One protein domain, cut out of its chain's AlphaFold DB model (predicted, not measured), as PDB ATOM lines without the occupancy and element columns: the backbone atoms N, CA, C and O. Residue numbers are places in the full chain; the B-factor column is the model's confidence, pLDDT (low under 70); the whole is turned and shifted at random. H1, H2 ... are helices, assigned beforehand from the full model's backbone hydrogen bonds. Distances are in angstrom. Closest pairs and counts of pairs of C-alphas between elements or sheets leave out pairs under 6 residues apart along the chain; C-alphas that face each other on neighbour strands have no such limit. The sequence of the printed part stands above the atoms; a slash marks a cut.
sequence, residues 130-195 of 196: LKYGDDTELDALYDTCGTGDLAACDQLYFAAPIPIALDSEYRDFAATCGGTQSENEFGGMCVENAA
ATOM      1  N   LEU A 130     228.177 160.503 224.009       88.06
ATOM      2  CA  LEU A 130     226.745 160.254 224.211       88.06
ATOM      3  C   LEU A 130     225.853 161.380 223.701       88.06
ATOM      4  O   LEU A 130     224.696 161.103 223.382       88.06
ATOM      5  N   LYS A 131     226.345 162.622 223.658       90.44
ATOM      6  CA  LYS A 131     225.531 163.797 223.335       90.44
ATOM      7  C   LYS A 131     226.201 164.708 222.336       90.44
ATOM      8  O   LYS A 131     227.424 164.765 222.258       90.44
ATOM      9  N   TYR A 132     225.368 165.469 221.631       91.81
ATOM     10  CA  TYR A 132     225.834 166.464 220.678       91.81
ATOM     11  C   TYR A 132     226.835 167.434 221.324       91.81
ATOM     12  O   TYR A 132     226.570 168.013 222.383       91.81
ATOM     13  N   GLY A 133     227.968 167.636 220.660       92.75
ATOM     14  CA  GLY A 133     229.103 168.421 221.130       92.75
ATOM     15  C   GLY A 133     230.184 167.612 221.847       92.75
ATOM     16  O   GLY A 133     231.254 168.171 222.105       92.75
ATOM     17  N   ASP A 134     229.938 166.340 222.178       89.75
ATOM     18  CA  ASP A 134     230.939 165.504 222.839       89.75
ATOM     19  C   ASP A 134     231.928 164.887 221.825       89.75
ATOM     20  O   ASP A 134     233.127 164.795 222.108       89.75
ATOM     21  N   ASP A 135     231.457 164.542 220.617       91.44
ATOM     22  CA  ASP A 135     232.260 163.945 219.545       91.44
ATOM     23  C   ASP A 135     232.022 164.639 218.194       91.44
ATOM     24  O   ASP A 135     230.924 164.623 217.641       91.44
ATOM     25  N   THR A 136     233.081 165.210 217.614       95.06
ATOM     26  CA  THR A 136     232.975 165.997 216.376       95.06
ATOM     27  C   THR A 136     232.601 165.184 215.135       95.06
ATOM     28  O   THR A 136     232.052 165.746 214.187       95.06
ATOM     29  N   GLU A 137     232.937 163.891 215.088       94.31
ATOM     30  CA  GLU A 137     232.569 163.027 213.961       94.31
ATOM     31  C   GLU A 137     231.094 162.624 214.060       94.31
ATOM     32  O   GLU A 137     230.365 162.705 213.064       94.31
ATOM     33  N   LEU A 138     230.624 162.279 215.263       94.94
ATOM     34  CA  LEU A 138     229.206 162.010 215.511       94.94
ATOM     35  C   LEU A 138     228.348 163.271 215.348       94.94
ATOM     36  O   LEU A 138     227.252 163.180 214.800       94.94
ATOM     37  N   ASP A 139     228.851 164.448 215.722       96.38
ATOM     38  CA  ASP A 139     228.181 165.737 215.492       96.38
ATOM     39  C   ASP A 139     227.944 166.004 214.009       96.38
ATOM     40  O   ASP A 139     226.850 166.400 213.607       96.38
ATOM     41  N   ALA A 140     228.951 165.749 213.172       97.56
ATOM     42  CA  ALA A 140     228.823 165.935 211.733       97.56
ATOM     43  C   ALA A 140     227.747 165.011 211.136       97.56
ATOM     44  O   ALA A 140     226.974 165.424 210.264       97.56
ATOM     45  N   LEU A 141     227.670 163.769 211.618       97.19
ATOM     46  CA  LEU A 141     226.620 162.824 211.241       97.19
ATOM     47  C   LEU A 141     225.245 163.247 211.784       97.19
ATOM     48  O   LEU A 141     224.263 163.160 211.047       97.19
ATOM     49  N   TYR A 142     225.172 163.755 213.016       96.50
ATOM     50  CA  TYR A 142     223.957 164.292 213.638       96.50
ATOM     51  C   TYR A 142     223.379 165.454 212.839       96.50
ATOM     52  O   TYR A 142     222.206 165.417 212.464       96.50
ATOM     53  N   ASP A 143     224.207 166.438 212.493       97.50
ATOM     54  CA  ASP A 143     223.786 167.580 211.686       97.50
ATOM     55  C   ASP A 143     223.295 167.126 210.308       97.50
ATOM     56  O   ASP A 143     222.221 167.526 209.855       97.50
ATOM     57  N   THR A 144     224.039 166.231 209.654       97.56
ATOM     58  CA  THR A 144     223.682 165.719 208.323       97.56
ATOM     59  C   THR A 144     222.366 164.931 208.365       97.56
ATOM     60  O   THR A 144     221.467 165.187 207.558       97.56
ATOM     61  N   CYS A 145     222.189 164.064 209.365       96.56
ATOM     62  CA  CYS A 145     220.934 163.363 209.632       96.56
ATOM     63  C   CYS A 145     219.773 164.346 209.865       96.56
ATOM     64  O   CYS A 145     218.713 164.213 209.251       96.56
ATOM     65  N   GLY A 146     219.985 165.397 210.663       95.12
ATOM     66  CA  GLY A 146     218.984 166.432 210.938       95.12
ATOM     67  C   GLY A 146     218.580 167.267 209.720       95.12
ATOM     68  O   GLY A 146     217.493 167.844 209.701       95.12
ATOM     69  N   THR A 147     219.403 167.295 208.667       95.50
ATOM     70  CA  THR A 147     219.020 167.888 207.373       95.50
ATOM     71  C   THR A 147     218.190 166.960 206.477       95.50
ATOM     72  O   THR A 147     217.712 167.402 205.430       95.50
ATOM     73  N   GLY A 148     217.965 165.708 206.894       92.38
ATOM     74  CA  GLY A 148     217.141 164.719 206.194       92.38
ATOM     75  C   GLY A 148     217.922 163.680 205.384       92.38
ATOM     76  O   GLY A 148     217.313 162.947 204.605       92.38
ATOM     77  N   ASP A 149     219.246 163.599 205.536       95.31
ATOM     78  CA  ASP A 149     220.028 162.507 204.952       95.31
ATOM     79  C   ASP A 149     219.852 161.230 205.785       95.31
ATOM     80  O   ASP A 149     220.464 161.038 206.838       95.31
ATOM     81  N   LEU A 150     219.000 160.336 205.292       93.12
ATOM     82  CA  LEU A 150     218.666 159.091 205.977       93.12
ATOM     83  C   LEU A 150     219.860 158.134 206.081       93.12
ATOM     84  O   LEU A 150     219.955 157.399 207.059       93.12
ATOM     85  N   ALA A 151     220.797 158.175 205.129       94.94
ATOM     86  CA  ALA A 151     221.996 157.342 205.189       94.94
ATOM     87  C   ALA A 151     222.968 157.843 206.264       94.94
ATOM     88  O   ALA A 151     223.695 157.044 206.859       94.94
ATOM     89  N   ALA A 152     222.989 159.153 206.524       96.62
ATOM     90  CA  ALA A 152     223.715 159.712 207.660       96.62
ATOM     91  C   ALA A 152     223.057 159.330 208.993       96.62
ATOM     92  O   ALA A 152     223.774 159.029 209.944       96.62
ATOM     93  N   CYS A 153     221.721 159.269 209.059       94.88
ATOM     94  CA  CYS A 153     221.023 158.761 210.243       94.88
ATOM     95  C   CYS A 153     221.382 157.298 210.538       94.88
ATOM     96  O   CYS A 153     221.688 156.964 211.678       94.88
ATOM     97  N   ASP A 154     221.425 156.434 209.523       93.81
ATOM     98  CA  ASP A 154     221.796 155.026 209.721       93.81
ATOM     99  C   ASP A 154     223.238 154.892 210.212       93.81
ATOM    100  O   ASP A 154     223.513 154.197 211.191       93.81
ATOM    101  N   GLN A 155     224.159 155.632 209.592       95.25
ATOM    102  CA  GLN A 155     225.551 155.684 210.036       95.25
ATOM    103  C   GLN A 155     225.675 156.180 211.476       95.25
ATOM    104  O   GLN A 155     226.376 155.550 212.264       95.25
ATOM    105  N   LEU A 156     224.973 157.258 211.839       93.94
ATOM    106  CA  LEU A 156     224.971 157.784 213.200       93.94
ATOM    107  C   LEU A 156     224.474 156.744 214.202       93.94
ATOM    108  O   LEU A 156     225.088 156.570 215.247       93.94
ATOM    109  N   TYR A 157     223.404 156.016 213.878       91.19
ATOM    110  CA  TYR A 157     222.861 154.987 214.759       91.19
ATOM    111  C   TYR A 157     223.868 153.861 215.033       91.19
ATOM    112  O   TYR A 157     223.950 153.375 216.158       91.19
ATOM    113  N   PHE A 158     224.640 153.427 214.033       89.19
ATOM    114  CA  PHE A 158     225.627 152.355 214.218       89.19
ATOM    115  C   PHE A 158     226.968 152.835 214.779       89.19
ATOM    116  O   PHE A 158     227.654 152.047 215.427       89.19
ATOM    117  N   ALA A 159     227.337 154.092 214.537       90.38
ATOM    118  CA  ALA A 159     228.564 154.689 215.054       90.38
ATOM    119  C   ALA A 159     228.414 155.180 216.500       90.38
ATOM    120  O   ALA A 159     229.374 155.126 217.266       90.38
ATOM    121  N   ALA A 160     227.220 155.646 216.880       88.56
ATOM    122  CA  ALA A 160     226.947 156.088 218.237       88.56
ATOM    123  C   ALA A 160     227.130 154.928 219.232       88.56
ATOM    124  O   ALA A 160     226.709 153.799 218.936       88.56
ATOM    125  N   PRO A 161     227.697 155.200 220.425       79.75
ATOM    126  CA  PRO A 161     227.857 154.203 221.472       79.75
ATOM    127  C   PRO A 161     226.580 153.391 221.695       79.75
ATOM    128  O   PRO A 161     225.469 153.926 221.754       79.75
ATOM    129  N   ILE A 162     226.746 152.071 221.809       73.69
ATOM    130  CA  ILE A 162     225.668 151.159 222.205       73.69
ATOM    131  C   ILE A 162     225.184 151.614 223.589       73.69
ATOM    132  O   ILE A 162     226.027 152.024 224.391       73.69
ATOM    133  N   PRO A 163     223.876 151.557 223.897       57.28
ATOM    134  CA  PRO A 163     223.374 151.894 225.221       57.28
ATOM    135  C   PRO A 163     224.069 151.035 226.287       57.28
ATOM    136  O   PRO A 163     223.728 149.885 226.555       57.28
ATOM    137  N   ILE A 164     225.076 151.636 226.910       54.88
ATOM    138  CA  ILE A 164     225.397 151.465 228.320       54.88
ATOM    139  C   ILE A 164     224.160 151.885 229.137       54.88
ATOM    140  O   ILE A 164     223.196 152.372 228.560       54.88
ATOM    141  N   ALA A 165     224.141 151.764 230.466       51.91
ATOM    142  CA  ALA A 165     223.077 152.336 231.318       51.91
ATOM    143  C   ALA A 165     222.815 153.865 231.155       51.91
ATOM    144  O   ALA A 165     222.165 154.476 232.002       51.91
ATOM    145  N   LEU A 166     223.350 154.493 230.105       60.09
ATOM    146  CA  LEU A 166     223.148 155.861 229.680       60.09
ATOM    147  C   LEU A 166     222.581 155.860 228.256       60.09
ATOM    148  O   LEU A 166     223.180 155.304 227.332       60.09
ATOM    149  N   ASP A 167     221.447 156.527 228.099       71.44
ATOM    150  CA  ASP A 167     220.816 156.778 226.809       71.44
ATOM    151  C   ASP A 167     221.744 157.676 225.961       71.44
ATOM    152  O   ASP A 167     222.283 158.674 226.458       71.44
ATOM    153  N   SER A 168     221.979 157.308 224.696       85.88
ATOM    154  CA  SER A 168     222.788 158.097 223.757       85.88
ATOM    155  C   SER A 168     221.861 158.985 222.937       85.88
ATOM    156  O   SER A 168     221.092 158.490 222.114       85.88
ATOM    157  N   GLU A 169     221.972 160.302 223.108       90.19
ATOM    158  CA  GLU A 169     221.185 161.286 222.356       90.19
ATOM    159  C   GLU A 169     221.409 161.142 220.847       90.19
ATOM    160  O   GLU A 169     220.457 161.227 220.070       90.19
ATOM    161  N   TYR A 170     222.645 160.852 220.424       92.00
ATOM    162  CA  TYR A 170     222.954 160.561 219.023       92.00
ATOM    163  C   TYR A 170     222.145 159.374 218.501       92.00
ATOM    164  O   TYR A 170     221.549 159.448 217.425       92.00
ATOM    165  N   ARG A 171     222.126 158.277 219.265       88.94
ATOM    166  CA  ARG A 171     221.465 157.033 218.872       88.94
ATOM    167  C   ARG A 171     219.946 157.182 218.876       88.94
ATOM    168  O   ARG A 171     219.308 156.714 217.937       88.94
ATOM    169  N   ASP A 172     219.386 157.871 219.865       89.56
ATOM    170  CA  ASP A 172     217.948 158.135 219.973       89.56
ATOM    171  C   ASP A 172     217.467 159.033 218.825       89.56
ATOM    172  O   ASP A 172     216.477 158.742 218.144       89.56
ATOM    173  N   PHE A 173     218.214 160.098 218.529       91.69
ATOM    174  CA  PHE A 173     217.916 160.971 217.398       91.69
ATOM    175  C   PHE A 173     218.006 160.225 216.060       91.69
ATOM    176  O   PHE A 173     217.096 160.317 215.230       91.69
ATOM    177  N   ALA A 174     219.059 159.430 215.870       91.81
ATOM    178  CA  ALA A 174     219.247 158.611 214.681       91.81
ATOM    179  C   ALA A 174     218.160 157.537 214.520       91.81
ATOM    180  O   ALA A 174     217.675 157.315 213.410       91.81
ATOM    181  N   ALA A 175     217.716 156.916 215.618       90.19
ATOM    182  CA  ALA A 175     216.604 155.969 215.618       90.19
ATOM    183  C   ALA A 175     215.321 156.637 215.100       90.19
ATOM    184  O   ALA A 175     214.624 156.106 214.249       90.19
ATOM    185  N   THR A 176     215.046 157.883 215.471       91.75
ATOM    186  CA  THR A 176     213.884 158.609 214.920       91.75
ATOM    187  C   THR A 176     214.065 159.115 213.479       91.75
ATOM    188  O   THR A 176     213.218 159.859 212.977       91.75
ATOM    189  N   CYS A 177     215.151 158.736 212.794       93.06
ATOM    190  CA  CYS A 177     215.512 159.210 211.458       93.06
ATOM    191  C   CYS A 177     215.526 160.740 211.382       93.06
ATOM    192  O   CYS A 177     214.852 161.349 210.546       93.06
ATOM    193  N   GLY A 178     216.227 161.357 212.335       91.31
ATOM    194  CA  GLY A 178     216.315 162.808 212.455       91.31
ATOM    195  C   GLY A 178     215.026 163.459 212.967       91.31
ATOM    196  O   GLY A 178     214.701 164.580 212.581       91.31
ATOM    197  N   GLY A 179     214.246 162.749 213.791       88.69
ATOM    198  CA  GLY A 179     212.973 163.226 214.344       88.69
ATOM    199  C   GLY A 179     211.772 163.127 213.397       88.69
ATOM    200  O   GLY A 179     210.722 163.707 213.680       88.69
ATOM    201  N   THR A 180     211.899 162.423 212.271       85.19
ATOM    202  CA  THR A 180     210.828 162.292 211.267       85.19
ATOM    203  C   THR A 180     209.881 161.123 211.536       85.19
ATOM    204  O   THR A 180     208.739 161.140 211.072       85.19
ATOM    205  N   GLN A 181     210.321 160.133 212.313       80.56
ATOM    206  CA  GLN A 181     209.541 158.960 212.700       80.56
ATOM    207  C   GLN A 181     209.434 158.887 214.227       80.56
ATOM    208  O   GLN A 181     210.384 159.202 214.940       80.56
ATOM    209  N   SER A 182     208.281 158.460 214.752       70.44
ATOM    210  CA  SER A 182     208.239 157.955 216.130       70.44
ATOM    211  C   SER A 182     209.065 156.674 216.177       70.44
ATOM    212  O   SER A 182     208.906 155.889 215.245       70.44
ATOM    213  N   GLU A 183     209.904 156.509 217.206       62.62
ATOM    214  CA  GLU A 183     210.847 155.392 217.417       62.62
ATOM    215  C   GLU A 183     210.622 154.207 216.470       62.62
ATOM    216  O   GLU A 183     209.604 153.512 216.538       62.62
ATOM    217  N   ASN A 184     211.548 154.010 215.536       61.56
ATOM    218  CA  ASN A 184     211.487 152.877 214.628       61.56
ATOM    219  C   ASN A 184     211.670 151.573 215.416       61.56
ATOM    220  O   ASN A 184     212.574 151.429 216.232       61.56
ATOM    221  N   GLU A 185     210.824 150.584 215.117       63.78
ATOM    222  CA  GLU A 185     210.885 149.247 215.733       63.78
ATOM    223  C   GLU A 185     212.262 148.580 215.543       63.78
ATOM    224  O   GLU A 185     212.667 147.723 216.325       63.78
ATOM    225  N   PHE A 186     213.011 149.035 214.534       66.12
ATOM    226  CA  PHE A 186     214.397 148.681 214.281       66.12
ATOM    227  C   PHE A 186     215.203 149.952 213.959       66.12
ATOM    228  O   PHE A 186     215.268 150.376 212.804       66.12
ATOM    229  N   GLY A 187     215.781 150.576 214.992       73.81
ATOM    230  CA  GLY A 187     216.749 151.676 214.880       73.81
ATOM    231  C   GLY A 187     217.814 151.458 213.803       73.81
ATOM    232  O   GLY A 187     218.314 150.342 213.660       73.81
ATOM    233  N   GLY A 188     218.160 152.520 213.066       80.06
ATOM    234  CA  GLY A 188     219.233 152.511 212.060       80.06
ATOM    235  C   GLY A 188     218.896 151.870 210.711       80.06
ATOM    236  O   GLY A 188     219.803 151.388 210.042       80.06
ATOM    237  N   MET A 189     217.615 151.820 210.330       86.81
ATOM    238  CA  MET A 189     217.158 151.397 208.992       86.81
ATOM    239  C   MET A 189     216.278 152.468 208.325       86.81
ATOM    240  O   MET A 189     215.178 152.212 207.828       86.81
ATOM    241  N   CYS A 190     216.698 153.722 208.418       90.12
ATOM    242  CA  CYS A 190     215.995 154.888 207.909       90.12
ATOM    243  C   CYS A 190     215.907 154.883 206.384       90.12
ATOM    244  O   CYS A 190     214.852 155.225 205.843       90.12
ATOM    245  N   VAL A 191     216.970 154.471 205.685       90.69
ATOM    246  CA  VAL A 191     216.964 154.380 204.219       90.69
ATOM    247  C   VAL A 191     215.988 153.308 203.735       90.69
ATOM    248  O   VAL A 191     215.198 153.570 202.826       90.69
ATOM    249  N   GLU A 192     216.005 152.118 204.337       85.50
ATOM    250  CA  GLU A 192     215.121 151.020 203.940       85.50
ATOM    251  C   GLU A 192     213.653 151.323 204.253       85.50
ATOM    252  O   GLU A 192     212.778 151.039 203.432       85.50
ATOM    253  N   ASN A 193     213.375 151.947 205.402       78.88
ATOM    254  CA  ASN A 193     212.010 152.276 205.815       78.88
ATOM    255  C   ASN A 193     211.382 153.399 204.981       78.88
ATOM    256  O   ASN A 193     210.168 153.413 204.801       78.88
ATOM    257  N   ALA A 194     212.173 154.322 204.429       74.75
ATOM    258  CA  ALA A 194     211.655 155.385 203.563       74.75
ATOM    259  C   ALA A 194     211.218 154.899 202.168       74.75
ATOM    260  O   ALA A 194     210.570 155.643 201.430       74.75
ATOM    261  N   ALA A 195     211.584 153.670 201.791       61.12
ATOM    262  CA  ALA A 195     211.197 153.053 200.525       61.12
ATOM    263  C   ALA A 195     209.932 152.173 200.623       61.12
ATOM    264  O   ALA A 195     209.504 151.632 199.597       61.12
TER     265      ALA A 195
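AT A GLANCE: This is residues 130 to 195 of the 196 residues of an uncharacterized protein of Cellulomonas denverensis (UniProt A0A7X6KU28). Three short helices make a small core, their centres forming a triangle: H1 and H2 fold back on each other as a helical hairpin, and H3 packs on both at a slant. The very short H4 packs on H2 near Leu 150, after a long loop, residues 176 to 189. The printed part has 66 residues with four named helices, in the order H1, H2, H3, H4, and no named strand; the class is all helix, though only 32 residues are in named elements. It is compact, with a radius of gyration of the C-alphas of 10.5 A and spans of 32 by 23 by 15 A.

IN THESE COORDINATES: H1, residues 136 to 146, begins at C-alpha 136 (232.975, 165.997, 216.376) and is 15.0 A long. H2, residues 150 to 159, is 14.1 A long. H3, residues 169 to 175, measures 9.7 A. H4, residues 190 to 193, measures 5.2 A and ends at C-alpha 193 (212.010, 152.276, 205.815).

HOW THE PARTS SIT: H2 is the hub, touching the three other helices. With H1 its closest C-alphas, Cys 145 and Cys 153, are 4.6 A apart; this hairpin has a shallow tilt of 34 degrees, only just short of steep, opposite ways. H2 and H3 touch at Cys 153 and Ala 174, closest C-alphas 4.8 A apart, at a steep tilt of 51 degrees, opposite ways. H1 and H3 touch at Tyr 142 and Tyr 170, closest C-alphas 6.6 A apart, at a steep tilt of 41 degrees, the same way. H2 and H4 touch, their closest C-alphas, Leu 150 and Val 191, 5.3 A apart. H1 and H4 are apart. In H1, H2 and H3 every O i to N i+4 pair is within hydrogen-bond range; H4 is too short for such a pair, and its 1 O i to N i+3 pair is not within range.

THE WHOLE: The C-alphas farthest apart, Ala 165 and Ala 195, are 33.0 A apart. The printed part has no cut. The link from H3 to H4 is long. Mean pLDDT of the printed part is 85.7; it is under 70 at residues 163 to 166, 183 to 186 and 195.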